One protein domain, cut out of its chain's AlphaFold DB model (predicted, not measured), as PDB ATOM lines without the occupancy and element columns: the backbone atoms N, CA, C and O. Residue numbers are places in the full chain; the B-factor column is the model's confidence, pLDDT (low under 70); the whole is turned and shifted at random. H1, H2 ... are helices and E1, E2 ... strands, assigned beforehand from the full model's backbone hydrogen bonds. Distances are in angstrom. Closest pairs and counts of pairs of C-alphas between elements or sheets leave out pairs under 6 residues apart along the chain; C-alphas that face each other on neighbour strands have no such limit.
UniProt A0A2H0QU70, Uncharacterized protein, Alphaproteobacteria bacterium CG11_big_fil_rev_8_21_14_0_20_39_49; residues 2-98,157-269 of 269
ATOM      1  N   ASN A   2     -72.815  -7.280  43.608       33.12
ATOM      2  CA  ASN A   2     -72.178  -8.238  44.518       33.12
ATOM      3  C   ASN A   2     -70.691  -7.904  44.679       33.12
ATOM      4  O   ASN A   2     -69.884  -8.143  43.784       33.12
ATOM      5  N   CYS A   3     -70.364  -7.312  45.824       41.16
ATOM      6  CA  CYS A   3     -69.043  -6.830  46.197       41.16
ATOM      7  C   CYS A   3     -68.294  -7.941  46.943       41.16
ATOM      8  O   CYS A   3     -68.298  -7.999  48.170       41.16
ATOM      9  N   SER A   4     -67.773  -8.927  46.215       36.19
ATOM     10  CA  SER A   4     -66.945  -9.991  46.805       36.19
ATOM     11  C   SER A   4     -66.235 -10.765  45.703       36.19
ATOM     12  O   SER A   4     -66.753 -11.766  45.220       36.19
ATOM     13  N   LYS A   5     -65.061 -10.286  45.278       42.78
ATOM     14  CA  LYS A   5     -63.961 -11.121  44.763       42.78
ATOM     15  C   LYS A   5     -62.757 -10.247  44.422       42.78
ATOM     16  O   LYS A   5     -62.798  -9.457  43.489       42.78
ATOM     17  N   VAL A   6     -61.678 -10.447  45.171       45.50
ATOM     18  CA  VAL A   6     -60.323 -10.244  44.657       45.50
ATOM     19  C   VAL A   6     -60.086 -11.400  43.691       45.50
ATOM     20  O   VAL A   6     -60.149 -12.558  44.103       45.50
ATOM     21  N   ILE A   7     -59.879 -11.108  42.411       46.12
ATOM     22  CA  ILE A   7     -59.373 -12.092  41.455       46.12
ATOM     23  C   ILE A   7     -57.910 -11.731  41.248       46.12
ATOM     24  O   ILE A   7     -57.597 -10.903  40.407       46.12
ATOM     25  N   ALA A   8     -57.030 -12.312  42.056       44.38
ATOM     26  CA  ALA A   8     -55.652 -12.501  41.636       44.38
ATOM     27  C   ALA A   8     -55.651 -13.845  40.902       44.38
ATOM     28  O   ALA A   8     -55.866 -14.889  41.526       44.38
ATOM     29  N   LYS A   9     -55.516 -13.836  39.572       43.97
ATOM     30  CA  LYS A   9     -55.020 -15.047  38.911       43.97
ATOM     31  C   LYS A   9     -53.561 -15.225  39.342       43.97
ATOM     32  O   LYS A   9     -52.951 -14.293  39.853       43.97
ATOM     33  N   GLN A  10     -53.033 -16.436  39.196       44.22
ATOM     34  CA  GLN A  10     -51.649 -16.780  39.557       44.22
ATOM     35  C   GLN A  10     -50.591 -15.866  38.915       44.22
ATOM     36  O   GLN A  10     -49.461 -15.835  39.386       44.22
ATOM     37  N   ASP A  11     -51.002 -15.068  37.934       54.84
ATOM     38  CA  ASP A  11     -50.240 -14.037  37.263       54.84
ATOM     39  C   ASP A  11     -50.939 -12.690  37.511       54.84
ATOM     40  O   ASP A  11     -52.164 -12.568  37.394       54.84
ATOM     41  N   TYR A  12     -50.174 -11.658  37.852       64.69
ATOM     42  CA  TYR A  12     -50.623 -10.277  38.097       64.69
ATOM     43  C   TYR A  12     -51.191  -9.578  36.840       64.69
ATOM     44  O   TYR A  12     -51.384  -8.362  36.836       64.69
ATOM     45  N   ASP A  13     -51.478 -10.345  35.786       75.81
ATOM     46  CA  ASP A  13     -52.047  -9.910  34.513       75.81
ATOM     47  C   ASP A  13     -53.331  -9.112  34.697       75.81
ATOM     48  O   ASP A  13     -53.586  -8.177  33.939       75.81
ATOM     49  N   ILE A  14     -54.138  -9.476  35.699       80.94
ATOM     50  CA  ILE A  14     -55.323  -8.727  36.103       80.94
ATOM     51  C   ILE A  14     -55.416  -8.740  37.628       80.94
ATOM     52  O   ILE A  14     -55.542  -9.798  38.245       80.94
ATOM     53  N   LEU A  15     -55.418  -7.551  38.227       91.38
ATOM     54  CA  LEU A  15     -55.690  -7.320  39.641       91.38
ATOM     55  C   LEU A  15     -56.874  -6.360  39.767       91.38
ATOM     56  O   LEU A  15     -57.034  -5.441  38.972       91.38
ATOM     57  N   SER A  16     -57.733  -6.549  40.767       92.06
ATOM     58  CA  SER A  16     -58.819  -5.606  41.062       92.06
ATOM     59  C   SER A  16     -59.077  -5.516  42.557       92.06
ATOM     60  O   SER A  16     -59.031  -6.526  43.266       92.06
ATOM     61  N   ALA A  17     -59.368  -4.309  43.033       94.06
ATOM     62  CA  ALA A  17     -59.595  -4.028  44.444       94.06
ATOM     63  C   ALA A  17     -60.632  -2.916  44.630       94.06
ATOM     64  O   ALA A  17     -60.625  -1.913  43.924       94.06
ATOM     65  N   CYS A  18     -61.515  -3.069  45.617       94.81
ATOM     66  CA  CYS A  18     -62.515  -2.057  45.972       94.81
ATOM     67  C   CYS A  18     -62.091  -1.148  47.136       94.81
ATOM     68  O   CYS A  18     -62.813  -0.215  47.473       94.81
ATOM     69  N   SER A  19     -60.942  -1.414  47.759       95.31
ATOM     70  CA  SER A  19     -60.351  -0.571  48.799       95.31
ATOM     71  C   SER A  19     -58.849  -0.829  48.919       95.31
ATOM     72  O   SER A  19     -58.343  -1.843  48.427       95.31
ATOM     73  N   ALA A  20     -58.157   0.051  49.646       95.38
ATOM     74  CA  ALA A  20     -56.744  -0.101  49.982       95.38
ATOM     75  C   ALA A  20     -56.434  -1.418  50.705       95.38
ATOM     76  O   ALA A  20     -55.444  -2.076  50.401       95.38
ATOM     77  N   GLU A  21     -57.294  -1.840  51.633       94.69
ATOM     78  CA  GLU A  21     -57.116  -3.098  52.365       94.69
ATOM     79  C   GLU A  21     -57.180  -4.309  51.426       94.69
ATOM     80  O   GLU A  21     -56.321  -5.191  51.480       94.69
ATOM     81  N   TYR A  22     -58.164  -4.331  50.520       94.19
ATOM     82  CA  TYR A  22     -58.289  -5.406  49.537       94.19
ATOM     83  C   TYR A  22     -57.134  -5.408  48.534       94.19
ATOM     84  O   TYR A  22     -56.675  -6.489  48.166       94.19
ATOM     85  N   LEU A  23     -56.639  -4.233  48.134       94.62
ATOM     86  CA  LEU A  23     -55.456  -4.115  47.284       94.62
ATOM     87  C   LEU A  23     -54.230  -4.717  47.968       94.62
ATOM     88  O   LEU A  23     -53.596  -5.598  47.401       94.62
ATOM     89  N   LEU A  24     -53.919  -4.290  49.195       93.75
ATOM     90  CA  LEU A  24     -52.756  -4.787  49.933       93.75
ATOM     91  C   LEU A  24     -52.836  -6.301  50.150       93.75
ATOM     92  O   LEU A  24     -51.846  -7.003  49.966       93.75
ATOM     93  N   LYS A  25     -54.025  -6.829  50.461       91.50
ATOM     94  CA  LYS A  25     -54.240  -8.276  50.574       91.50
ATOM     95  C   LYS A  25     -54.003  -9.009  49.249       91.50
ATOM     96  O   LYS A  25     -53.447 -10.102  49.264       91.50
ATOM     97  N   ALA A  26     -54.434  -8.432  48.126       91.44
ATOM     98  CA  ALA A  26     -54.214  -8.999  46.798       91.44
ATOM     99  C   ALA A  26     -52.726  -8.994  46.426       91.44
ATOM    100  O   ALA A  26     -52.193 -10.023  46.024       91.44
ATOM    101  N   LEU A  27     -52.048  -7.861  46.626       92.44
ATOM    102  CA  LEU A  27     -50.622  -7.693  46.353       92.44
ATOM    103  C   LEU A  27     -49.762  -8.645  47.195       92.44
ATOM    104  O   LEU A  27     -48.843  -9.265  46.670       92.44
ATOM    105  N   ALA A  28     -50.099  -8.838  48.474       90.88
ATOM    106  CA  ALA A  28     -49.382  -9.759  49.360       90.88
ATOM    107  C   ALA A  28     -49.413 -11.226  48.887       90.88
ATOM    108  O   ALA A  28     -48.583 -12.024  49.322       90.88
ATOM    109  N   ALA A  29     -50.368 -11.598  48.028       89.50
ATOM    110  CA  ALA A  29     -50.468 -12.938  47.455       89.50
ATOM    111  C   ALA A  29     -49.636 -13.122  46.170       89.50
ATOM    112  O   ALA A  29     -49.507 -14.252  45.702       89.50
ATOM    113  N   ILE A  30     -49.090 -12.042  45.601       89.19
ATOM    114  CA  ILE A  30     -48.253 -12.077  44.396       89.19
ATOM    115  C   ILE A  30     -46.808 -12.383  44.794       89.19
ATOM    116  O   ILE A  30     -46.259 -11.758  45.708       89.19
ATOM    117  N   ASP A  31     -46.179 -13.324  44.087       87.25
ATOM    118  CA  ASP A  31     -44.740 -13.546  44.193       87.25
ATOM    119  C   ASP A  31     -43.989 -12.444  43.442       87.25
ATOM    120  O   ASP A  31     -43.991 -12.386  42.216       87.25
ATOM    121  N   ILE A  32     -43.340 -11.564  44.200       87.69
ATOM    122  CA  ILE A  32     -42.509 -10.486  43.658       87.69
ATOM    123  C   ILE A  32     -41.023 -10.863  43.612       87.69
ATOM    124  O   ILE A  32     -40.163  -9.989  43.505       87.69
ATOM    125  N   SER A  33     -40.676 -12.143  43.771       84.38
ATOM    126  CA  SER A  33     -39.281 -12.561  43.785       84.38
ATOM    127  C   SER A  33     -38.600 -12.266  42.445       84.38
ATOM    128  O   SER A  33     -39.047 -12.663  41.373       84.38
ATOM    129  N   VAL A  34     -37.472 -11.554  42.507       83.88
ATOM    130  CA  VAL A  34     -36.636 -11.280  41.334       83.88
ATOM    131  C   VAL A  34     -35.436 -12.223  41.374       83.88
ATOM    132  O   VAL A  34     -34.599 -12.111  42.280       83.88
ATOM    133  N   PRO A  35     -35.307 -13.162  40.419       82.62
ATOM    134  CA  PRO A  35     -34.138 -14.019  40.347       82.62
ATOM    135  C   PRO A  35     -32.849 -13.217  40.130       82.62
ATOM    136  O   PRO A  35     -32.816 -12.092  39.606       82.62
ATOM    137  N   ARG A  36     -31.723 -13.834  40.487       78.31
ATOM    138  CA  ARG A  36     -30.411 -13.263  40.172       78.31
ATOM    139  C   ARG A  36     -30.221 -13.140  38.646       78.31
ATOM    140  O   ARG A  36     -30.885 -13.846  37.892       78.31
ATOM    141  N   ARG A  37     -29.314 -12.270  38.173       75.56
ATOM    142  CA  ARG A  37     -29.150 -11.977  36.727       75.56
ATOM    143  C   ARG A  37     -28.857 -13.242  35.921       75.56
ATOM    144  O   ARG A  37     -29.422 -13.425  34.853       75.56
ATOM    145  N   THR A  38     -28.029 -14.136  36.454       76.50
ATOM    146  CA  THR A  38     -27.715 -15.422  35.801       76.50
ATOM    147  C   THR A  38     -28.702 -16.546  36.134       76.50
ATOM    148  O   THR A  38     -28.568 -17.650  35.622       76.50
ATOM    149  N   GLY A  39     -29.690 -16.282  36.993       74.81
ATOM    150  CA  GLY A  39     -30.650 -17.262  37.507       74.81
ATOM    151  C   GLY A  39     -31.995 -17.263  36.784       74.81
ATOM    152  O   GLY A  39     -32.990 -17.612  37.406       74.81
ATOM    153  N   GLY A  40     -32.047 -16.831  35.520       81.31
ATOM    154  CA  GLY A  40     -33.287 -16.819  34.731       81.31
ATOM    155  C   GLY A  40     -34.202 -15.617  34.982       81.31
ATOM    156  O   GLY A  40     -35.404 -15.716  34.766       81.31
ATOM    157  N   ARG A  41     -33.658 -14.482  35.443       83.06
ATOM    158  CA  ARG A  41     -34.419 -13.228  35.554       83.06
ATOM    159  C   ARG A  41     -34.971 -12.819  34.191       83.06
ATOM    160  O   ARG A  41     -34.229 -12.784  33.212       83.06
ATOM    161  N   THR A  42     -36.232 -12.410  34.176       86.12
ATOM    162  CA  THR A  42     -36.895 -11.830  33.003       86.12
ATOM    163  C   THR A  42     -37.367 -10.405  33.303       86.12
ATOM    164  O   THR A  42     -37.369  -9.987  34.465       86.12
ATOM    165  N   THR A  43     -37.757  -9.660  32.266       85.56
ATOM    166  CA  THR A  43     -38.304  -8.301  32.407       85.56
ATOM    167  C   THR A  43     -39.585  -8.309  33.242       85.56
ATOM    168  O   THR A  43     -39.781  -7.450  34.098       85.56
ATOM    169  N   GLU A  44     -40.402  -9.347  33.087       88.31
ATOM    170  CA  GLU A  44     -41.663  -9.533  33.798       88.31
ATOM    171  C   GLU A  44     -41.458  -9.610  35.314       88.31
ATOM    172  O   GLU A  44     -42.232  -9.019  36.063       88.31
ATOM    173  N   HIS A  45     -40.378 -10.251  35.775       86.81
ATOM    174  CA  HIS A  45     -40.040 -10.279  37.199       86.81
ATOM    175  C   HIS A  45     -39.768  -8.871  37.742       86.81
ATOM    176  O   HIS A  45     -40.258  -8.516  38.811       86.81
ATOM    177  N   THR A  46     -38.991  -8.060  37.013       87.75
ATOM    178  CA  THR A  46     -38.675  -6.687  37.435       87.75
ATOM    179  C   THR A  46     -39.892  -5.771  37.361       87.75
ATOM    180  O   THR A  46     -40.123  -4.996  38.282       87.75
ATOM    181  N   GLU A  47     -40.720  -5.913  36.324       91.69
ATOM    182  CA  GLU A  47     -41.989  -5.196  36.194       91.69
ATOM    183  C   GLU A  47     -42.937  -5.522  37.347       91.69
ATOM    184  O   GLU A  47     -43.449  -4.608  37.985       91.69
ATOM    185  N   CYS A  48     -43.135  -6.815  37.638       91.06
ATOM    186  CA  CYS A  48     -43.981  -7.293  38.730       91.06
ATOM    187  C   CYS A  48     -43.510  -6.745  40.076       91.06
ATOM    188  O   CYS A  48     -44.308  -6.229  40.860       91.06
ATOM    189  N   TYR A  49     -42.206  -6.838  40.333       90.38
ATOM    190  CA  TYR A  49     -41.598  -6.332  41.553       90.38
ATOM    191  C   TYR A  49     -41.858  -4.831  41.732       90.38
ATOM    192  O   TYR A  49     -42.401  -4.420  42.762       90.38
ATOM    193  N   SER A  50     -41.551  -4.023  40.716       92.12
ATOM    194  CA  SER A  50     -41.695  -2.572  40.808       92.12
ATOM    195  C   SER A  50     -43.161  -2.136  40.870       92.12
ATOM    196  O   SER A  50     -43.507  -1.316  41.722       92.12
ATOM    197  N   ILE A  51     -44.057  -2.694  40.041       94.81
ATOM    198  CA  ILE A  51     -45.474  -2.289  40.046       94.81
ATOM    199  C   ILE A  51     -46.161  -2.650  41.364       94.81
ATOM    200  O   ILE A  51     -46.918  -1.843  41.905       94.81
ATOM    201  N   CYS A  52     -45.863  -3.823  41.930       93.31
ATOM    202  CA  CYS A  52     -46.447  -4.236  43.200       93.31
ATOM    203  C   CYS A  52     -46.020  -3.300  44.333       93.31
ATOM    204  O   CYS A  52     -46.863  -2.880  45.127       93.31
ATOM    205  N   ARG A  53     -44.737  -2.925  44.382       92.88
ATOM    206  CA  ARG A  53     -44.204  -2.000  45.393       92.88
ATOM    207  C   ARG A  53     -44.729  -0.582  45.216       92.88
ATOM    208  O   ARG A  53     -45.020   0.080  46.211       92.88
ATOM    209  N   LEU A  54     -44.913  -0.124  43.977       95.00
ATOM    210  CA  LEU A  54     -45.577   1.150  43.706       95.00
ATOM    211  C   LEU A  54     -47.007   1.145  44.250       95.00
ATOM    212  O   LEU A  54     -47.372   2.021  45.033       95.00
ATOM    213  N   LEU A  55     -47.808   0.144  43.881       95.62
ATOM    214  CA  LEU A  55     -49.208   0.076  44.292       95.62
ATOM    215  C   LEU A  55     -49.375  -0.119  45.800       95.62
ATOM    216  O   LEU A  55     -50.269   0.498  46.378       95.62
ATOM    217  N   SER A  56     -48.527  -0.919  46.459       94.44
ATOM    218  CA  SER A  56     -48.588  -1.072  47.920       94.44
ATOM    219  C   SER A  56     -48.282   0.248  48.623       94.44
ATOM    220  O   SER A  56     -49.000   0.638  49.544       94.44
ATOM    221  N   THR A  57     -47.274   0.973  48.135       93.75
ATOM    222  CA  THR A  57     -46.857   2.272  48.674       93.75
ATOM    223  C   THR A  57     -47.941   3.332  48.490       93.75
ATOM    224  O   THR A  57     -48.239   4.089  49.412       93.75
ATOM    225  N   LEU A  58     -48.584   3.367  47.321       95.12
ATOM    226  CA  LEU A  58     -49.625   4.348  47.023       95.12
ATOM    227  C   LEU A  58     -51.011   3.961  47.560       95.12
ATOM    228  O   LEU A  58     -51.909   4.802  47.541       95.12
ATOM    229  N   ALA A  59     -51.196   2.737  48.072       95.00
ATOM    230  CA  ALA A  59     -52.498   2.170  48.448       95.00
ATOM    231  C   ALA A  59     -53.347   3.088  49.339       95.00
ATOM    232  O   ALA A  59     -54.570   3.115  49.199       95.00
ATOM    233  N   LYS A  60     -52.700   3.821  50.253       90.19
ATOM    234  CA  LYS A  60     -53.332   4.710  51.245       90.19
ATOM    235  C   LYS A  60     -53.141   6.202  50.940       90.19
ATOM    236  O   LYS A  60     -53.401   7.037  51.802       90.19
ATOM    237  N   THR A  61     -52.651   6.530  49.751       92.38
ATOM    238  CA  THR A  61     -52.453   7.910  49.291       92.38
ATOM    239  C   THR A  61     -53.620   8.356  48.411       92.38
ATOM    240  O   THR A  61     -54.476   7.556  48.044       92.38
ATOM    241  N   ASP A  62     -53.642   9.634  48.045       91.88
ATOM    242  CA  ASP A  62     -54.615  10.227  47.126       91.88
ATOM    243  C   ASP A  62     -54.313   9.951  45.640       91.88
ATOM    244  O   ASP A  62     -55.121  10.294  44.778       91.88
ATOM    245  N   TYR A  63     -53.193   9.288  45.329       92.94
ATOM    246  CA  TYR A  63     -52.854   8.879  43.961       92.94
ATOM    247  C   TYR A  63     -53.725   7.733  43.440       92.94
ATOM    248  O   TYR A  63     -53.856   7.572  42.227       92.94
ATOM    249  N   LEU A  64     -54.304   6.927  44.334       95.12
ATOM    250  CA  LEU A  64     -55.174   5.811  43.977       95.12
ATOM    251  C   LEU A  64     -56.595   6.083  44.459       95.12
ATOM    252  O   LEU A  64     -56.827   6.415  45.620       95.12
ATOM    253  N   SER A  65     -57.559   5.886  43.567       95.38
ATOM    254  CA  SER A  65     -58.979   5.902  43.900       95.38
ATOM    255  C   SER A  65     -59.571   4.517  43.664       95.38
ATOM    256  O   SER A  65     -59.107   3.763  42.812       95.38
ATOM    257  N   TYR A  66     -60.575   4.163  44.461       94.88
ATOM    258  CA  TYR A  66     -61.204   2.848  44.423       94.88
ATOM    259  C   TYR A  66     -62.667   2.964  43.965       94.88
ATOM    260  O   TYR A  66     -63.311   3.969  44.275       94.88
ATOM    261  N   PRO A  67     -63.225   1.943  43.287       95.12
ATOM    262  CA  PRO A  67     -62.579   0.686  42.907       95.12
ATOM    263  C   PRO A  67     -61.497   0.892  41.846       95.12
ATOM    264  O   PRO A  67     -61.591   1.811  41.035       95.12
ATOM    265  N   LEU A  68     -60.482   0.031  41.868       96.12
ATOM    266  CA  LEU A  68     -59.422   0.023  40.871       96.12
ATOM    267  C   LEU A  68     -59.211  -1.350  40.252       96.12
ATOM    268  O   LEU A  68     -59.540  -2.384  40.846       96.12
ATOM    269  N   SER A  69     -58.607  -1.343  39.069       95.56
ATOM    270  CA  SER A  69     -58.101  -2.531  38.397       95.56
ATOM    271  C   SER A  69     -56.779  -2.247  37.698       95.56
ATOM    272  O   SER A  69     -56.612  -1.196  37.095       95.56
ATOM    273  N   LEU A  70     -55.840  -3.184  37.780       95.81
ATOM    274  CA  LEU A  70     -54.576  -3.162  37.053       95.81
ATOM    275  C   LEU A  70     -54.610  -4.283  36.018       95.81
ATOM    276  O   LEU A  70     -54.950  -5.414  36.359       95.81
ATOM    277  N   THR A  71     -54.251  -3.973  34.779       94.69
ATOM    278  CA  THR A  71     -54.131  -4.946  33.691       94.69
ATOM    279  C   THR A  71     -52.752  -4.843  33.054       94.69
ATOM    280  O   THR A  71     -52.352  -3.746  32.657       94.69
ATOM    281  N   LYS A  72     -52.038  -5.965  32.920       93.12
ATOM    282  CA  LYS A  72     -50.788  -6.025  32.150       93.12
ATOM    283  C   LYS A  72     -51.080  -5.880  30.656       93.12
ATOM    284  O   LYS A  72     -52.048  -6.443  30.143       93.12
ATOM    285  N   ARG A  73     -50.264  -5.099  29.955       91.12
ATOM    286  CA  ARG A  73     -50.389  -4.817  28.521       91.12
ATOM    287  C   ARG A  73     -49.000  -4.717  27.888       91.12
ATOM    288  O   ARG A  73     -47.989  -4.779  28.566       91.12
ATOM    289  N   GLU A  74     -48.972  -4.578  26.566       86.31
ATOM    290  CA  GLU A  74     -47.724  -4.418  25.807       86.31
ATOM    291  C   GLU A  74     -47.263  -2.957  25.718       86.31
ATOM    292  O   GLU A  74     -46.069  -2.691  25.619       86.31
ATOM    293  N   ARG A  75     -48.203  -2.001  25.646       86.88
ATOM    294  CA  ARG A  75     -47.925  -0.561  25.479       86.88
ATOM    295  C   ARG A  75     -49.059   0.289  26.059       86.88
ATOM    296  O   ARG A  75     -50.130   0.350  25.445       86.88
ATOM    297  N   PRO A  76     -48.868   0.978  27.194       90.81
ATOM    298  CA  PRO A  76     -47.825   0.784  28.214       90.81
ATOM    299  C   PRO A  76     -47.808  -0.635  28.799       90.81
ATOM    300  O   PRO A  76     -48.767  -1.382  28.601       90.81
ATOM    301  N   ASP A  77     -46.768  -0.950  29.576       92.94
ATOM    302  CA  ASP A  77     -46.621  -2.223  30.306       92.94
ATOM    303  C   ASP A  77     -47.829  -2.534  31.216       92.94
ATOM    304  O   ASP A  77     -48.234  -3.689  31.374       92.94
ATOM    305  N   PHE A  78     -48.461  -1.502  31.792       95.12
ATOM    306  CA  PHE A  78     -49.679  -1.650  32.590       95.12
ATOM    307  C   PHE A  78     -50.720  -0.571  32.306       95.12
ATOM    308  O   PHE A  78     -50.406   0.589  32.041       95.12
ATOM    309  N   LEU A  79     -51.987  -0.947  32.445       95.94
ATOM    310  CA  LEU A  79     -53.121  -0.038  32.498       95.94
ATOM    311  C   LEU A  79     -53.798  -0.152  33.860       95.94
ATOM    312  O   LEU A  79     -54.296  -1.216  34.225       95.94
ATOM    313  N   LEU A  80     -53.820   0.954  34.588       96.69
ATOM    314  CA  LEU A  80     -54.508   1.098  35.858       96.69
ATOM    315  C   LEU A  80     -55.790   1.910  35.634       96.69
ATOM    316  O   LEU A  80     -55.727   3.068  35.235       96.69
ATOM    317  N   ASP A  81     -56.952   1.315  35.879       96.25
ATOM    318  CA  ASP A  81     -58.222   2.037  35.974       96.25
ATOM    319  C   ASP A  81     -58.520   2.304  37.447       96.25
ATOM    320  O   ASP A  81     -58.597   1.362  38.233       96.25
ATOM    321  N   CYS A  82     -58.669   3.572  37.812       92.81
ATOM    322  CA  CYS A  82     -59.002   4.028  39.155       92.81
ATOM    323  C   CYS A  82     -60.299   4.839  39.082       92.81
ATOM    324  O   CYS A  82     -60.284   6.005  38.686       92.81
ATOM    325  N   ASN A  83     -61.427   4.223  39.447       88.94
ATOM    326  CA  ASN A  83     -62.749   4.852  39.460       88.94
ATOM    327  C   ASN A  83     -63.099   5.599  38.151       88.94
ATOM    328  O   ASN A  83     -63.562   6.742  38.176       88.94
ATOM    329  N   GLY A  84     -62.851   4.964  36.997       86.50
ATOM    330  CA  GLY A  84     -63.139   5.533  35.675       86.50
ATOM    331  C   GLY A  84     -62.063   6.477  35.134       86.50
ATOM    332  O   GLY A  84     -62.240   7.050  34.058       86.50
ATOM    333  N   GLN A  85     -60.952   6.642  35.853       93.94
ATOM    334  CA  GLN A  85     -59.760   7.299  35.345       93.94
ATOM    335  C   GLN A  85     -58.736   6.251  34.906       93.94
ATOM    336  O   GLN A  85     -58.223   5.488  35.722       93.94
ATOM    337  N   SER A  86     -58.393   6.269  33.622       95.62
ATOM    338  CA  SER A  86     -57.377   5.391  33.047       95.62
ATOM    339  C   SER A  86     -55.974   5.992  33.166       95.62
ATOM    340  O   SER A  86     -55.740   7.156  32.827       95.62
ATOM    341  N   ILE A  87     -55.030   5.193  33.651       95.88
ATOM    342  CA  ILE A  87     -53.640   5.568  33.899       95.88
ATOM    343  C   ILE A  87     -52.744   4.541  33.213       95.88
ATOM    344  O   ILE A  87     -52.712   3.370  33.590       95.88
ATOM    345  N   GLY A  88     -52.009   4.977  32.198       94.94
ATOM    346  CA  GLY A  88     -50.992   4.152  31.561       94.94
ATOM    347  C   GLY A  88     -49.698   4.165  32.368       94.94
ATOM    348  O   GLY A  88     -49.213   5.248  32.668       94.94
ATOM    349  N   ILE A  89     -49.124   3.015  32.719       95.25
ATOM    350  CA  ILE A  89     -47.889   2.938  33.515       95.25
ATOM    351  C   ILE A  89     -46.821   2.186  32.726       95.25
ATOM    352  O   ILE A  89     -46.940   0.985  32.493       95.25
ATOM    353  N   GLU A  90     -45.770   2.901  32.341       94.19
ATOM    354  CA  GLU A  90     -44.577   2.331  31.714       94.19
ATOM    355  C   GLU A  90     -43.523   2.037  32.780       94.19
ATOM    356  O   GLU A  90     -43.251   2.890  33.627       94.19
ATOM    357  N   VAL A  91     -42.876   0.875  32.712       94.19
ATOM    358  CA  VAL A  91     -41.774   0.495  33.593       94.19
ATOM    359  C   VAL A  91     -40.441   0.548  32.838       94.19
ATOM    360  O   VAL A  91     -40.314   0.261  31.641       94.19
ATOM    361  N   THR A  92     -39.393   0.983  33.530       93.12
ATOM    362  CA  THR A  92     -38.029   0.989  32.999       93.12
ATOM    363  C   THR A  92     -37.003   0.779  34.093       93.12
ATOM    364  O   THR A  92     -37.235   1.123  35.242       93.12
ATOM    365  N   GLU A  93     -35.830   0.285  33.719       91.56
ATOM    366  CA  GLU A  93     -34.657   0.249  34.593       91.56
ATOM    367  C   GLU A  93     -33.736   1.433  34.260       91.56
ATOM    368  O   GLU A  93     -33.438   1.684  33.087       91.56
ATOM    369  N   ALA A  94     -33.275   2.152  35.284       91.88
ATOM    370  CA  ALA A  94     -32.140   3.061  35.176       91.88
ATOM    371  C   ALA A  94     -30.874   2.312  35.607       91.88
ATOM    372  O   ALA A  94     -30.742   1.892  36.754       91.88
ATOM    373  N   THR A  95     -29.956   2.085  34.665       90.44
ATOM    374  CA  THR A  95     -28.692   1.383  34.921       90.44
ATOM    375  C   THR A  95     -27.664   1.662  33.819       90.44
ATOM    376  O   THR A  95     -27.993   2.177  32.746       90.44
ATOM    377  N   SER A  96     -26.413   1.264  34.058       90.38
ATOM    378  CA  SER A  96     -25.380   1.153  33.026       90.38
ATOM    379  C   SER A  96     -25.376  -0.260  32.440       90.38
ATOM    380  O   SER A  96     -25.330  -1.251  33.171       90.38
ATOM    381  N   THR A  97     -25.356  -0.377  31.109       89.69
ATOM    382  CA  THR A  97     -25.216  -1.675  30.425       89.69
ATOM    383  C   THR A  97     -23.931  -2.386  30.844       89.69
ATOM    384  O   THR A  97     -23.920  -3.603  31.044       89.69
ATOM    385  N   ASP A  98     -22.837  -1.635  31.003       92.88
ATOM    386  CA  ASP A  98     -21.563  -2.215  31.414       92.88
ATOM    387  C   ASP A  98     -21.592  -2.656  32.872       92.88
ATOM    388  O   ASP A  98     -21.130  -3.764  33.150       92.88
ATOM    389  N   PHE A 157     -28.144   9.147  34.991       92.12
ATOM    390  CA  PHE A 157     -28.776   7.860  34.670       92.12
ATOM    391  C   PHE A 157     -30.304   7.946  34.644       92.12
ATOM    392  O   PHE A 157     -30.934   7.438  33.711       92.12
ATOM    393  N   ILE A 158     -30.899   8.610  35.639       90.81
ATOM    394  CA  ILE A 158     -32.347   8.837  35.696       90.81
ATOM    395  C   ILE A 158     -32.808   9.667  34.498       90.81
ATOM    396  O   ILE A 158     -33.755   9.285  33.805       90.81
ATOM    397  N   LYS A 159     -32.108  10.769  34.208       89.88
ATOM    398  CA  LYS A 159     -32.392  11.625  33.055       89.88
ATOM    399  C   LYS A 159     -32.373  10.826  31.751       89.88
ATOM    400  O   LYS A 159     -33.326  10.898  30.979       89.88
ATOM    401  N   ASP A 160     -31.343  10.012  31.536       90.38
ATOM    402  CA  ASP A 160     -31.223   9.151  30.360       90.38
ATOM    403  C   ASP A 160     -32.386   8.160  30.228       90.38
ATOM    404  O   ASP A 160     -32.873   7.919  29.120       90.38
ATOM    405  N   ALA A 161     -32.819   7.548  31.335       91.06
ATOM    406  CA  ALA A 161     -33.941   6.613  31.338       91.06
ATOM    407  C   ALA A 161     -35.242   7.312  30.907       91.06
ATOM    408  O   ALA A 161     -35.967   6.806  30.042       91.06
ATOM    409  N   ILE A 162     -35.485   8.513  31.441       88.81
ATOM    410  CA  ILE A 162     -36.638   9.353  31.103       88.81
ATOM    411  C   ILE A 162     -36.588   9.766  29.629       88.81
ATOM    412  O   ILE A 162     -37.561   9.565  28.902       88.81
ATOM    413  N   GLU A 163     -35.456  10.289  29.152       87.50
ATOM    414  CA  GLU A 163     -35.297  10.742  27.766       87.50
ATOM    415  C   GLU A 163     -35.469   9.596  26.756       87.50
ATOM    416  O   GLU A 163     -36.145   9.764  25.735       87.50
ATOM    417  N   LYS A 164     -34.928   8.405  27.053       87.88
ATOM    418  CA  LYS A 164     -35.091   7.208  26.211       87.88
ATOM    419  C   LYS A 164     -36.556   6.803  26.079       87.88
ATOM    420  O   LYS A 164     -36.999   6.516  24.965       87.88
ATOM    421  N   LYS A 165     -37.319   6.788  27.179       87.50
ATOM    422  CA  LYS A 165     -38.752   6.454  27.138       87.50
ATOM    423  C   LYS A 165     -39.566   7.559  26.475       87.50
ATOM    424  O   LYS A 165     -40.366   7.271  25.594       87.50
ATOM    425  N   HIS A 166     -39.284   8.820  26.779       82.94
ATOM    426  CA  HIS A 166     -39.933   9.961  26.141       82.94
ATOM    427  C   HIS A 166     -39.759   9.962  24.613       82.94
ATOM    428  O   HIS A 166     -40.700  10.258  23.878       82.94
ATOM    429  N   LYS A 167     -38.570   9.608  24.108       81.94
ATOM    430  CA  LYS A 167     -38.343   9.471  22.664       81.94
ATOM    431  C   LYS A 167     -39.227   8.380  22.050       81.94
ATOM    432  O   LYS A 167     -39.813   8.626  21.004       81.94
ATOM    433  N   LYS A 168     -39.380   7.235  22.724       77.88
ATOM    434  CA  LYS A 168     -40.288   6.160  22.288       77.88
ATOM    435  C   LYS A 168     -41.759   6.587  22.322       77.88
ATOM    436  O   LYS A 168     -42.497   6.247  21.412       77.88
ATOM    437  N   LEU A 169     -42.170   7.386  23.310       73.75
ATOM    438  CA  LEU A 169     -43.537   7.922  23.393       73.75
ATOM    439  C   LEU A 169     -43.895   8.901  22.268       73.75
ATOM    440  O   LEU A 169     -45.067   9.059  21.933       73.75
ATOM    441  N   LYS A 170     -42.897   9.586  21.699       70.81
ATOM    442  CA  LYS A 170     -43.086  10.462  20.533       70.81
ATOM    443  C   LYS A 170     -43.340   9.681  19.247       70.81
ATOM    444  O   LYS A 170     -43.927  10.226  18.315       70.81
ATOM    445  N   GLU A 171     -42.880   8.438  19.174       70.06
ATOM    446  CA  GLU A 171     -43.169   7.556  18.050       70.06
ATOM    447  C   GLU A 171     -44.647   7.135  18.166       70.06
ATOM    448  O   GLU A 171     -45.083   6.724  19.236       70.06
ATOM    449  N   LEU A 172     -45.433   7.278  17.087       59.22
ATOM    450  CA  LEU A 172     -46.917   7.213  17.006       59.22
ATOM    451  C   LEU A 172     -47.601   5.925  17.535       59.22
ATOM    452  O   LEU A 172     -48.790   5.721  17.314       59.22
ATOM    453  N   SER A 173     -46.862   5.038  18.193       66.19
ATOM    454  CA  SER A 173     -47.281   3.706  18.630       66.19
ATOM    455  C   SER A 173     -47.641   3.592  20.115       66.19
ATOM    456  O   SER A 173     -47.951   2.488  20.561       66.19
ATOM    457  N   PHE A 174     -47.582   4.685  20.885       70.81
ATOM    458  CA  PHE A 174     -47.928   4.654  22.306       70.81
ATOM    459  C   PHE A 174     -49.338   5.180  22.575       70.81
ATOM    460  O   PHE A 174     -49.655   6.332  22.262       70.81
ATOM    461  N   ASP A 175     -50.164   4.335  23.190       80.06
ATOM    462  CA  ASP A 175     -51.511   4.697  23.623       80.06
ATOM    463  C   ASP A 175     -51.438   5.748  24.738       80.06
ATOM    464  O   ASP A 175     -50.739   5.566  25.734       80.06
ATOM    465  N   LYS A 176     -52.180   6.849  24.586       81.44
ATOM    466  CA  LYS A 176     -52.305   7.879  25.625       81.44
ATOM    467  C   LYS A 176     -53.564   7.652  26.450       81.44
ATOM    468  O   LYS A 176     -54.651   7.522  25.891       81.44
ATOM    469  N   PHE A 177     -53.412   7.694  27.769       89.62
ATOM    470  CA  PHE A 177     -54.510   7.581  28.736       89.62
ATOM    471  C   PHE A 177     -54.803   8.922  29.416       89.62
ATOM    472  O   PHE A 177     -54.166   9.930  29.099       89.62
ATOM    473  N   ASN A 178     -55.775   8.950  30.342       92.38
ATOM    474  CA  ASN A 178     -56.104  10.173  31.090       92.38
ATOM    475  C   ASN A 178     -54.899  10.696  31.880       92.38
ATOM    476  O   ASN A 178     -54.740  11.907  32.001       92.38
ATOM    477  N   GLN A 179     -54.070   9.784  32.391       92.12
ATOM    478  CA  GLN A 179     -52.719  10.075  32.855       92.12
ATOM    479  C   GLN A 179     -51.748   9.012  32.350       92.12
ATOM    480  O   GLN A 179     -52.137   7.881  32.066       92.12
ATOM    481  N   ASN A 180     -50.472   9.362  32.280       91.44
ATOM    482  CA  ASN A 180     -49.400   8.444  31.936       91.44
ATOM    483  C   ASN A 180     -48.299   8.577  32.985       91.44
ATOM    484  O   ASN A 180     -47.806   9.672  33.251       91.44
ATOM    485  N   TRP A 181     -47.923   7.473  33.608       94.25
ATOM    486  CA  TRP A 181     -46.897   7.414  34.633       94.25
ATOM    487  C   TRP A 181     -45.678   6.662  34.105       94.25
ATOM    488  O   TRP A 181     -45.803   5.706  33.338       94.25
ATOM    489  N   LEU A 182     -44.497   7.088  34.541       93.81
ATOM    490  CA  LEU A 182     -43.249   6.364  34.326       93.81
ATOM    491  C   LEU A 182     -42.745   5.838  35.666       93.81
ATOM    492  O   LEU A 182     -42.472   6.626  36.565       93.81
ATOM    493  N   LEU A 183     -42.588   4.525  35.788       95.50
ATOM    494  CA  LEU A 183     -41.972   3.870  36.933       95.50
ATOM    495  C   LEU A 183     -40.545   3.445  36.578       95.50
ATOM    496  O   LEU A 183     -40.319   2.636  35.683       95.50
ATOM    497  N   ILE A 184     -39.574   4.003  37.288       93.69
ATOM    498  CA  ILE A 184     -38.150   3.748  37.110       93.69
ATOM    499  C   ILE A 184     -37.667   2.883  38.269       93.69
ATOM    500  O   ILE A 184     -37.654   3.333  39.411       93.69
ATOM    501  N   TYR A 185     -37.231   1.666  37.968       91.50
ATOM    502  CA  TYR A 185     -36.440   0.853  38.878       91.50
ATOM    503  C   TYR A 185     -34.992   1.353  38.872       91.50
ATOM    504  O   TYR A 185     -34.305   1.294  37.845       91.50
ATOM    505  N   ASP A 186     -34.536   1.876  40.005       90.00
ATOM    506  CA  ASP A 186     -33.173   2.360  40.178       90.00
ATOM    507  C   ASP A 186     -32.214   1.200  40.472       90.00
ATOM    508  O   ASP A 186     -32.188   0.627  41.565       90.00
ATOM    509  N   ASN A 187     -31.395   0.877  39.473       87.44
ATOM    510  CA  ASN A 187     -30.275  -0.047  39.583       87.44
ATOM    511  C   ASN A 187     -28.992   0.617  39.042       87.44
ATOM    512  O   ASN A 187     -28.197   0.013  38.303       87.44
ATOM    513  N   CYS A 188     -28.817   1.900  39.366       88.88
ATOM    514  CA  CYS A 188     -27.646   2.674  38.987       88.88
ATOM    515  C   CYS A 188     -26.398   2.216  39.764       88.88
ATOM    516  O   CYS A 188     -26.500   1.750  40.900       88.88
ATOM    517  N   PRO A 189     -25.190   2.382  39.196       83.50
ATOM    518  CA  PRO A 189     -23.924   2.199  39.905       83.50
ATOM    519  C   PRO A 189     -23.606   3.393  40.827       83.50
ATOM    520  O   PRO A 189     -22.472   3.859  40.889       83.50
ATOM    521  N   ALA A 190     -24.611   3.910  41.529       78.25
ATOM    522  CA  ALA A 190     -24.460   4.977  42.505       78.25
ATOM    523  C   ALA A 190     -24.958   4.458  43.854       78.25
ATOM    524  O   ALA A 190     -26.021   3.850  43.948       78.25
ATOM    525  N   SER A 191     -24.153   4.654  44.887       71.75
ATOM    526  CA  SER A 191     -24.403   4.181  46.248       71.75
ATOM    527  C   SER A 191     -24.233   5.349  47.209       71.75
ATOM    528  O   SER A 191     -23.451   6.247  46.906       71.75
ATOM    529  N   PHE A 192     -24.883   5.284  48.374       72.94
ATOM    530  CA  PHE A 192     -24.776   6.297  49.436       72.94
ATOM    531  C   PHE A 192     -25.295   7.679  49.014       72.94
ATOM    532  O   PHE A 192     -24.629   8.687  49.215       72.94
ATOM    533  N   LEU A 193     -26.480   7.713  48.398       79.06
ATOM    534  CA  LEU A 193     -27.089   8.954  47.922       79.06
ATOM    535  C   LEU A 193     -27.742   9.736  49.064       79.06
ATOM    536  O   LEU A 193     -28.559   9.190  49.814       79.06
ATOM    537  N   ASN A 194     -27.456  11.034  49.124       78.25
ATOM    538  CA  ASN A 194     -28.137  11.979  49.995       78.25
ATOM    539  C   ASN A 194     -29.437  12.487  49.342       78.25
ATOM    540  O   ASN A 194     -29.426  13.140  48.300       78.25
ATOM    541  N   LYS A 195     -30.585  12.203  49.969       69.81
ATOM    542  CA  LYS A 195     -31.927  12.499  49.429       69.81
ATOM    543  C   LYS A 195     -32.167  13.986  49.227       69.81
ATOM    544  O   LYS A 195     -32.818  14.374  48.253       69.81
ATOM    545  N   GLU A 196     -31.704  14.792  50.172       72.56
ATOM    546  CA  GLU A 196     -31.864  16.239  50.176       72.56
ATOM    547  C   GLU A 196     -31.129  16.865  48.984       72.56
ATOM    548  O   GLU A 196     -31.632  17.809  48.371       72.56
ATOM    549  N   ASP A 197     -30.005  16.264  48.589       78.69
ATOM    550  CA  ASP A 197     -29.179  16.720  47.475       78.69
ATOM    551  C   ASP A 197     -29.721  16.260  46.107       78.69
ATOM    552  O   ASP A 197     -29.435  16.893  45.091       78.69
ATOM    553  N   LEU A 198     -30.561  15.214  46.047       80.31
ATOM    554  CA  LEU A 198     -31.131  14.708  44.787       80.31
ATOM    555  C   LEU A 198     -32.190  15.630  44.167       80.31
ATOM    556  O   LEU A 198     -32.267  15.729  42.938       80.31
ATOM    557  N   ILE A 199     -33.017  16.287  44.991       77.75
ATOM    558  CA  ILE A 199     -34.142  17.106  44.504       77.75
ATOM    559  C   ILE A 199     -33.649  18.211  43.553       77.75
ATOM    560  O   ILE A 199     -34.138  18.251  42.419       77.75
ATOM    561  N   PRO A 200     -32.652  19.048  43.916       82.50
ATOM    562  CA  PRO A 200     -32.160  20.100  43.027       82.50
ATOM    563  C   PRO A 200     -31.656  19.581  41.674       82.50
ATOM    564  O   PRO A 200     -31.844  20.242  40.650       82.50
ATOM    565  N   TYR A 201     -31.027  18.401  41.639       84.19
ATOM    566  CA  TYR A 201     -30.545  17.804  40.391       84.19
ATOM    567  C   TYR A 201     -31.693  17.352  39.499       84.19
ATOM    568  O   TYR A 201     -31.715  17.670  38.308       84.19
ATOM    569  N   ILE A 202     -32.676  16.662  40.070       78.12
ATOM    570  CA  ILE A 202     -33.841  16.197  39.323       78.12
ATOM    571  C   ILE A 202     -34.674  17.378  38.814       78.12
ATOM    572  O   ILE A 202     -35.014  17.407  37.631       78.12
ATOM    573  N   GLU A 203     -34.918  18.398  39.639       77.12
ATOM    574  CA  GLU A 203     -35.638  19.612  39.229       77.12
ATOM    575  C   GLU A 203     -34.916  20.371  38.106       77.12
ATOM    576  O   GLU A 203     -35.555  20.895  37.189       77.12
ATOM    577  N   LYS A 204     -33.577  20.395  38.124       79.19
ATOM    578  CA  LYS A 204     -32.770  21.032  37.075       79.19
ATOM    579  C   LYS A 204     -32.913  20.335  35.720       79.19
ATOM    580  O   LYS A 204     -32.915  21.009  34.687       79.19
ATOM    581  N   PHE A 205     -32.988  19.004  35.702       72.00
ATOM    582  CA  PHE A 205     -33.024  18.213  34.465       72.00
ATOM    583  C   PHE A 205     -34.425  17.825  34.004       72.00
ATOM    584  O   PHE A 205     -34.588  17.428  32.849       72.00
ATOM    585  N   LEU A 206     -35.432  17.991  34.859       69.56
ATOM    586  CA  LEU A 206     -36.845  17.884  34.519       69.56
ATOM    587  C   LEU A 206     -37.479  19.279  34.477       69.56
ATOM    588  O   LEU A 206     -38.333  19.585  35.312       69.56
ATOM    589  N   PRO A 207     -37.100  20.155  33.516       56.59
ATOM    590  CA  PRO A 207     -37.797  21.420  33.351       56.59
ATOM    591  C   PRO A 207     -39.297  21.160  33.201       56.59
ATOM    592  O   PRO A 207     -39.717  20.116  32.706       56.59
ATOM    593  N   LYS A 208     -40.126  22.139  33.572       56.69
ATOM    594  CA  LYS A 208     -41.602  22.046  33.540       56.69
ATOM    595  C   LYS A 208     -42.185  21.565  32.193       56.69
ATOM    596  O   LYS A 208     -43.340  21.163  32.132       56.69
ATOM    597  N   HIS A 209     -41.382  21.576  31.126       52.91
ATOM    598  CA  HIS A 209     -41.694  21.112  29.773       52.91
ATOM    599  C   HIS A 209     -41.207  19.682  29.436       52.91
ATOM    600  O   HIS A 209     -41.342  19.271  28.286       52.91
ATOM    601  N   THR A 210     -40.663  18.915  30.389       56.59
ATOM    602  CA  THR A 210     -40.309  17.481  30.241       56.59
ATOM    603  C   THR A 210     -41.516  16.555  30.454       56.59
ATOM    604  O   THR A 210     -41.478  15.383  30.078       56.59
ATOM    605  N   PHE A 211     -42.640  17.111  30.924       60.59
ATOM    606  CA  PHE A 211     -43.910  16.420  31.177       60.59
ATOM    607  C   PHE A 211     -44.960  16.403  30.030       60.59
ATOM    608  O   PHE A 211     -46.127  16.188  30.331       60.59
ATOM    609  N   PRO A 212     -44.684  16.592  28.715       61.28
ATOM    610  CA  PRO A 212     -45.767  16.522  27.730       61.28
ATOM    611  C   PRO A 212     -46.301  15.097  27.508       61.28
ATOM    612  O   PRO A 212     -47.263  14.933  26.758       61.28
ATOM    613  N   TYR A 213     -45.681  14.073  28.110       75.38
ATOM    614  CA  TYR A 213     -46.054  12.671  27.890       75.38
ATOM    615  C   TYR A 213     -46.184  11.821  29.152       75.38
ATOM    616  O   TYR A 213     -46.864  10.808  29.087       75.38
ATOM    617  N   PHE A 214     -45.559  12.213  30.262       86.31
ATOM    618  CA  PHE A 214     -45.769  11.581  31.560       86.31
ATOM    619  C   PHE A 214     -46.237  12.654  32.530       86.31
ATOM    620  O   PHE A 214     -45.619  13.712  32.599       86.31
ATOM    621  N   ASP A 215     -47.310  12.383  33.257       88.69
ATOM    622  CA  ASP A 215     -47.881  13.253  34.283       88.69
ATOM    623  C   ASP A 215     -47.147  13.089  35.619       88.69
ATOM    624  O   ASP A 215     -46.988  14.055  36.367       88.69
ATOM    625  N   MET A 216     -46.673  11.867  35.881       90.75
ATOM    626  CA  MET A 216     -45.943  11.477  37.085       90.75
ATOM    627  C   MET A 216     -44.762  10.577  36.733       90.75
ATOM    628  O   MET A 216     -44.863   9.700  35.873       90.75
ATOM    629  N   ILE A 217     -43.654  10.759  37.444       91.88
ATOM    630  CA  ILE A 217     -42.493   9.872  37.396       91.88
ATOM    631  C   ILE A 217     -42.258   9.340  38.804       91.88
ATOM    632  O   ILE A 217     -42.154  10.116  39.748       91.88
ATOM    633  N   PHE A 218     -42.175   8.026  38.949       93.25
ATOM    634  CA  PHE A 218     -41.857   7.348  40.195       93.25
ATOM    635  C   PHE A 218     -40.494   6.688  40.054       93.25
ATOM    636  O   PHE A 218     -40.262   5.961  39.096       93.25
ATOM    637  N   ILE A 219     -39.598   6.927  41.003       91.31
ATOM    638  CA  ILE A 219     -38.275   6.313  41.046       91.31
ATOM    639  C   ILE A 219     -38.229   5.420  42.276       91.31
ATOM    640  O   ILE A 219     -38.217   5.897  43.409       91.31
ATOM    641  N   GLU A 220     -38.262   4.117  42.037       89.38
ATOM    642  CA  GLU A 220     -38.130   3.101  43.064       89.38
ATOM    643  C   GLU A 220     -36.643   2.854  43.323       89.38
ATOM    644  O   GLU A 220     -35.968   2.234  42.501       89.38
ATOM    645  N   SER A 221     -36.139   3.321  44.468       79.44
ATOM    646  CA  SER A 221     -34.749   3.095  44.863       79.44
ATOM    647  C   SER A 221     -34.650   2.307  46.161       79.44
ATOM    648  O   SER A 221     -35.401   2.497  47.123       79.44
ATOM    649  N   SER A 222     -33.685   1.391  46.165       64.19
ATOM    650  CA  SER A 222     -33.360   0.520  47.294       64.19
ATOM    651  C   SER A 222     -32.146   1.007  48.101       64.19
ATOM    652  O   SER A 222     -31.774   0.348  49.065       64.19
ATOM    653  N   TRP A 223     -31.565   2.169  47.759       54.72
ATOM    654  CA  TRP A 223     -30.261   2.634  48.271       54.72
ATOM    655  C   TRP A 223     -30.310   3.903  49.127       54.72
ATOM    656  O   TRP A 223     -29.356   4.676  49.177       54.72
ATOM    657  N   PHE A 224     -31.420   4.129  49.816       49.03
ATOM    658  CA  PHE A 224     -31.587   5.297  50.661       49.03
ATOM    659  C   PHE A 224     -31.124   5.018  52.094       49.03
ATOM    660  O   PHE A 224     -31.812   4.328  52.845       49.03
ATOM    661  N   GLU A 225     -29.997   5.603  52.503       43.38
ATOM    662  CA  GLU A 225     -29.621   5.603  53.917       43.38
ATOM    663  C   GLU A 225     -30.556   6.530  54.710       43.38
ATOM    664  O   GLU A 225     -30.870   7.663  54.334       43.38
ATOM    665  N   GLU A 226     -31.080   5.995  55.802       41.25
ATOM    666  CA  GLU A 226     -31.325   6.750  57.024       41.25
ATOM    667  C   GLU A 226     -30.389   6.169  58.082       41.25
ATOM    668  O   GLU A 226     -29.778   5.132  57.847       41.25
ATOM    669  N   ASN A 227     -30.250   6.831  59.229       38.97
ATOM    670  CA  ASN A 227     -29.353   6.473  60.340       38.97
ATOM    671  C   ASN A 227     -29.592   5.075  60.983       38.97
ATOM    672  O   ASN A 227     -29.261   4.855  62.148       38.97
ATOM    673  N   SER A 228     -30.186   4.127  60.266       36.47
ATOM    674  CA  SER A 228     -30.415   2.735  60.615       36.47
ATOM    675  C   SER A 228     -29.565   1.830  59.719       36.47
ATOM    676  O   SER A 228     -29.458   2.002  58.510       36.47
ATOM    677  N   SER A 229     -28.977   0.800  60.319       37.94
ATOM    678  CA  SER A 229     -28.075  -0.189  59.707       37.94
ATOM    679  C   SER A 229     -28.705  -1.084  58.617       37.94
ATOM    680  O   SER A 229     -28.145  -2.125  58.277       37.94
ATOM    681  N   VAL A 230     -29.880  -0.719  58.099       46.94
ATOM    682  CA  VAL A 230     -30.595  -1.358  56.990       46.94
ATOM    683  C   VAL A 230     -31.329  -0.235  56.252       46.94
ATOM    684  O   VAL A 230     -32.298   0.299  56.785       46.94
ATOM    685  N   GLY A 231     -30.860   0.155  55.063       53.88
ATOM    686  CA  GLY A 231     -31.515   1.198  54.266       53.88
ATOM    687  C   GLY A 231     -32.984   0.858  54.000       53.88
ATOM    688  O   GLY A 231     -33.308  -0.264  53.603       53.88
ATOM    689  N   GLU A 232     -33.882   1.814  54.239       65.19
ATOM    690  CA  GLU A 232     -35.297   1.669  53.897       65.19
ATOM    691  C   GLU A 232     -35.497   2.039  52.430       65.19
ATOM    692  O   GLU A 232     -35.174   3.148  51.998       65.19
ATOM    693  N   ALA A 233     -36.053   1.117  51.651       74.00
ATOM    694  CA  ALA A 233     -36.388   1.407  50.267       74.00
ATOM    695  C   ALA A 233     -37.473   2.490  50.186       74.00
ATOM    696  O   ALA A 233     -38.433   2.489  50.963       74.00
ATOM    697  N   LYS A 234     -37.342   3.394  49.211       82.44
ATOM    698  CA  LYS A 234     -38.290   4.494  49.007       82.44
ATOM    699  C   LYS A 234     -38.715   4.607  47.556       82.44
ATOM    700  O   LYS A 234     -38.000   4.203  46.640       82.44
ATOM    701  N   ILE A 235     -39.873   5.224  47.369       86.31
ATOM    702  CA  ILE A 235     -40.332   5.696  46.070       86.31
ATOM    703  C   ILE A 235     -40.286   7.215  46.079       86.31
ATOM    704  O   ILE A 235     -40.901   7.862  46.928       86.31
ATOM    705  N   PHE A 236     -39.547   7.777  45.131       87.25
ATOM    706  CA  PHE A 236     -39.507   9.207  44.882       87.25
ATOM    707  C   PHE A 236     -40.468   9.542  43.743       87.25
ATOM    708  O   PHE A 236     -40.276   9.099  42.613       87.25
ATOM    709  N   ALA A 237     -41.530  10.280  44.047       88.62
ATOM    710  CA  ALA A 237     -42.503  10.739  43.072       88.62
ATOM    711  C   ALA A 237     -42.179  12.166  42.639       88.62
ATOM    712  O   ALA A 237     -41.986  13.052  43.471       88.62
ATOM    713  N   VAL A 238     -42.176  12.387  41.333       85.62
ATOM    714  CA  VAL A 238     -41.848  13.660  40.705       85.62
ATOM    715  C   VAL A 238     -42.966  14.040  39.747       85.62
ATOM    716  O   VAL A 238     -43.356  13.256  38.878       85.62
ATOM    717  N   SER A 239     -43.481  15.253  39.912       82.88
ATOM    718  CA  SER A 239     -44.516  15.847  39.076       82.88
ATOM    719  C   SER A 239     -44.085  17.233  38.592       82.88
ATOM    720  O   SER A 239     -43.089  17.799  39.040       82.88
ATOM    721  N   HIS A 240     -44.870  17.833  37.699       74.12
ATOM    722  CA  HIS A 240     -44.659  19.225  37.288       74.12
ATOM    723  C   HIS A 240     -44.923  20.250  38.412       74.12
ATOM    724  O   HIS A 240     -44.628  21.436  38.232       74.12
ATOM    725  N   LYS A 241     -45.532  19.828  39.531       75.00
ATOM    726  CA  LYS A 241     -45.906  20.689  40.664       75.00
ATOM    727  C   LYS A 241     -44.982  20.522  41.861       75.00
ATOM    728  O   LYS A 241     -44.757  21.499  42.569       75.00
ATOM    729  N   ASP A 242     -44.519  19.303  42.112       81.19
ATOM    730  CA  ASP A 242     -43.833  18.933  43.344       81.19
ATOM    731  C   ASP A 242     -43.022  17.636  43.218       81.19
ATOM    732  O   ASP A 242     -43.192  16.839  42.292       81.19
ATOM    733  N   CYS A 243     -42.151  17.434  44.204       81.62
ATOM    734  CA  CYS A 243     -41.412  16.202  44.436       81.62
ATOM    735  C   CYS A 243     -41.763  15.666  45.834       81.62
ATOM    736  O   CYS A 243     -41.834  16.440  46.791       81.62
ATOM    737  N   ARG A 244     -41.987  14.354  45.977       85.25
ATOM    738  CA  ARG A 244     -42.368  13.708  47.248       85.25
ATOM    739  C   ARG A 244     -41.658  12.375  47.438       85.25
ATOM    740  O   ARG A 244     -41.454  11.637  46.481       85.25
ATOM    741  N   TYR A 245     -41.362  12.031  48.688       84.75
ATOM    742  CA  TYR A 245     -40.851  10.714  49.060       84.75
ATOM    743  C   TYR A 245     -41.914   9.895  49.784       84.75
ATOM    744  O   TYR A 245     -42.644  10.417  50.626       84.75
ATOM    745  N   PHE A 246     -41.923   8.596  49.512       84.88
ATOM    746  CA  PHE A 246     -42.717   7.609  50.230       84.88
ATOM    747  C   PHE A 246     -41.800   6.497  50.731       84.88
ATOM    748  O   PHE A 246     -41.022   5.943  49.950       84.88
ATOM    749  N   SER A 247     -41.893   6.147  52.015       83.75
ATOM    750  CA  SER A 247     -41.333   4.881  52.496       83.75
ATOM    751  C   SER A 247     -42.106   3.736  51.851       83.75
ATOM    752  O   SER A 247     -43.338   3.768  51.826       83.75
ATOM    753  N   VAL A 248     -41.397   2.748  51.300       81.12
ATOM    754  CA  VAL A 248     -42.066   1.620  50.649       81.12
ATOM    755  C   VAL A 248     -42.834   0.815  51.688       81.12
ATOM    756  O   VAL A 248     -42.272   0.354  52.682       81.12
ATOM    757  N   GLU A 249     -44.120   0.595  51.423       80.31
ATOM    758  CA  GLU A 249     -44.932  -0.338  52.199       80.31
ATOM    759  C   GLU A 249     -44.545  -1.771  51.795       80.31
ATOM    760  O   GLU A 249     -45.116  -2.366  50.872       80.31
ATOM    761  N   ASP A 250     -43.523  -2.309  52.465       76.50
ATOM    762  CA  ASP A 250     -43.076  -3.686  52.271       76.50
ATOM    763  C   ASP A 250     -43.994  -4.660  53.020       76.50
ATOM    764  O   ASP A 250     -43.816  -4.955  54.206       76.50
ATOM    765  N   ILE A 251     -44.993  -5.168  52.303       83.25
ATOM    766  CA  ILE A 251     -45.908  -6.216  52.769       83.25
ATOM    767  C   ILE A 251     -45.354  -7.637  52.547       83.25
ATOM    768  O   ILE A 251     -45.991  -8.609  52.952       83.25
ATOM    769  N   TRP A 252     -44.151  -7.775  51.971       81.38
ATOM    770  CA  TRP A 252     -43.509  -9.050  51.620       81.38
ATOM    771  C   TRP A 252     -42.323  -9.406  52.528       81.38
ATOM    772  O   TRP A 252     -41.475 -10.218  52.147       81.38
ATOM    773  N   LYS A 253     -42.290  -8.888  53.766       65.25
ATOM    774  CA  LYS A 253     -41.198  -9.022  54.765       65.25
ATOM    775  C   LYS A 253     -40.634 -10.442  54.987       65.25
ATOM    776  O   LYS A 253     -39.569 -10.595  55.587       65.25
ATOM    777  N   ASN A 254     -41.316 -11.493  54.522       50.03
ATOM    778  CA  ASN A 254     -40.881 -12.890  54.617       50.03
ATOM    779  C   ASN A 254     -40.237 -13.465  53.340       50.03
ATOM    780  O   ASN A 254     -39.499 -14.442  53.450       50.03
ATOM    781  N   ILE A 255     -40.439 -12.881  52.153       52.91
ATOM    782  CA  ILE A 255     -39.876 -13.402  50.891       52.91
ATOM    783  C   ILE A 255     -38.359 -13.158  50.830       52.91
ATOM    784  O   ILE A 255     -37.591 -14.052  50.470       52.91
ATOM    785  N   HIS A 256     -37.893 -11.999  51.307       47.06
ATOM    786  CA  HIS A 256     -36.464 -11.664  51.343       47.06
ATOM    787  C   HIS A 256     -35.637 -12.577  52.275       47.06
ATOM    788  O   HIS A 256     -34.450 -12.803  52.028       47.06
ATOM    789  N   LYS A 257     -36.248 -13.193  53.302       39.44
ATOM    790  CA  LYS A 257     -35.560 -14.159  54.186       39.44
ATOM    791  C   LYS A 257     -35.217 -15.477  53.480       39.44
ATOM    792  O   LYS A 257     -34.193 -16.084  53.795       39.44
ATOM    793  N   PHE A 258     -36.014 -15.909  52.501       33.41
ATOM    794  CA  PHE A 258     -35.770 -17.164  51.779       33.41
ATOM    795  C   PHE A 258     -34.594 -17.081  50.801       33.41
ATOM    796  O   PHE A 258     -33.903 -18.079  50.595       33.41
ATOM    797  N   GLN A 259     -34.312 -15.897  50.247       39.97
ATOM    798  CA  GLN A 259     -33.142 -15.705  49.386       39.97
ATOM    799  C   GLN A 259     -31.823 -15.711  50.179       39.97
ATOM    800  O   GLN A 259     -30.822 -16.198  49.661       39.97
ATOM    801  N   ASN A 260     -31.831 -15.268  51.445       32.88
ATOM    802  CA  ASN A 260     -30.650 -15.286  52.317       32.88
ATOM    803  C   ASN A 260     -30.395 -16.645  52.999       32.88
ATOM    804  O   ASN A 260     -29.239 -16.998  53.225       32.88
ATOM    805  N   ASN A 261     -31.435 -17.436  53.292       29.11
ATOM    806  CA  ASN A 261     -31.268 -18.745  53.942       29.11
ATOM    807  C   ASN A 261     -30.780 -19.851  52.990       29.11
ATOM    808  O   ASN A 261     -30.003 -20.703  53.417       29.11
ATOM    809  N   LYS A 262     -31.120 -19.801  51.691       31.75
ATOM    810  CA  LYS A 262     -30.519 -20.709  50.689       31.75
ATOM    811  C   LYS A 262     -29.003 -20.525  50.549       31.75
ATOM    812  O   LYS A 262     -28.314 -21.455  50.148       31.75
ATOM    813  N   THR A 263     -28.485 -19.351  50.911       39.59
ATOM    814  CA  THR A 263     -27.051 -19.048  50.908       39.59
ATOM    815  C   THR A 263     -26.301 -19.800  52.008       39.59
ATOM    816  O   THR A 263     -25.143 -20.131  51.811       39.59
ATOM    817  N   ARG A 264     -26.934 -20.122  53.147       33.34
ATOM    818  CA  ARG A 264     -26.267 -20.876  54.227       33.34
ATOM    819  C   ARG A 264     -26.225 -22.379  53.958       33.34
ATOM    820  O   ARG A 264     -25.189 -22.996  54.151       33.34
ATOM    821  N   GLU A 265     -27.293 -22.957  53.412       33.38
ATOM    822  CA  GLU A 265     -27.351 -24.409  53.161       33.38
ATOM    823  C   GLU A 265     -26.500 -24.884  51.966       33.38
ATOM    824  O   GLU A 265     -26.247 -26.080  51.834       33.38
ATOM    825  N   GLN A 266     -26.033 -23.972  51.103       37.53
ATOM    826  CA  GLN A 266     -25.080 -24.278  50.022       37.53
ATOM    827  C   GLN A 266     -23.605 -24.083  50.414       37.53
ATOM    828  O   GLN A 266     -22.737 -24.441  49.626       37.53
ATOM    829  N   HIS A 267     -23.315 -23.545  51.604       40.97
ATOM    830  CA  HIS A 267     -21.951 -23.434  52.136       40.97
ATOM    831  C   HIS A 267     -21.575 -24.570  53.107       40.97
ATOM    832  O   HIS A 267     -20.395 -24.722  53.405       40.97
ATOM    833  N   ASP A 268     -22.545 -25.391  53.526       36.12
ATOM    834  CA  ASP A 268     -22.355 -26.534  54.437       36.12
ATOM    835  C   ASP A 268     -22.448 -27.910  53.730       36.12
ATOM    836  O   ASP A 268     -22.779 -28.920  54.359       36.12
ATOM    837  N   LYS A 269     -22.172 -27.984  52.419       34.91
ATOM    838  CA  LYS A 269     -22.046 -29.254  51.678       34.91
ATOM    839  C   LYS A 269     -20.812 -29.299  50.795       34.91
ATOM    840  O   LYS A 269     -20.579 -28.308  50.073       34.91
TER     841      LYS A 269
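Overview. This is residues 2 to 98 and 157 to 269 of the 269 residues of an uncharacterized protein of Alphaproteobacteria bacterium CG11_big_fil_rev_8_21_14_0_20_39_49 (UniProt A0A2H0QU70). One twisted sheet of eight strands curls like part of a barrel round the long helix H2, which fills its hollow side; H1 packs beside H2 near the E1 edge, while H3 and H4 cover the outer side. The tail, residues 260 to 269, sticks out from this body. The 210 printed residues hold five named helices and eight named strands, in the order E1 H1 H2 E2 E3 E4 H3 E5 H4 E6 E7 E8 H5, class mixed. The sheet is mixed too, in the order E1 E2 E3 E4 E5 E6 E7 E8, with E4, E5 and E6 parallel and the other neighbours antiparallel. The whole is compact, with a radius of gyration of the C-alphas of 17.6 A and spans of 57 by 50 by 33 A.

Along the chain. Find C-alpha 14 at (-55.323, -8.727, 36.103), where E1, residues 14 to 17, begins. H1 is residues 20 to 27, and H2, residues 43 to 58, runs 22.4 A. Next come E2, 68 to 72, E3, 78 to 82, and E4, 85 to 94, which covers 27.9 A from (-59.760, 7.299, 35.345). After the cut look for H3, 157 to 170, 20.3 A; E5, 179 to 186, 22.3 A; H4, 195 to 205; E6, 216 to 221; E7, 234 to 239; and E8, 243 to 247. H5, 255 to 265, ends at (-27.351, -24.409, 53.161).

Arrangement. Begin at the sheet, whose edge strands are E1 and E8. Across the antiparallel neighbours E1 and E2, N 15 and O 70 are within hydrogen-bond range at 2.9 A. E2, E3 and E4 form a meander, each strand the antiparallel neighbour of the one before, and so do E6, E7 and E8; look at N 217 and O 238, 2.9 A. Parallel E4 and E5 have N 181 and O 88 at 2.7 A. E5, H4 and E6 make a strand-helix-strand unit, two parallel neighbours with a helix between, its crossover right-handed. H2 is on the sheet, the C-alphas of Glu 47 and Val 91 closest to E4 at 6.3 A. H1 and H2, a helical hairpin, touch at Leu 24 and Ser 56, C-alphas 5.9 A apart. H3, on the opposite face from H2, lies over E4 and E5 at a height over the sheet of 9.6 A. Every O i to N i+4 pair is within range in H1, H2 and H3, but 4 of 7 in H4 and 2 of 7 in H5, where 4 of 8 O i to N i+3 pairs are.

Size, cuts and confidence. The C-alphas of His 209 and Lys 269 are the two farthest apart, 58.3 A. Residues 99 to 156 are not printed, and C-alphas 98 and 157 stand 12.8 A apart across that cut. The links H1 to H2 and E6 to E7 are long. Expect low confidence, pLDDT under 70, in 49 residues, among them 2 to 12, 222 to 232 and 253 to 269.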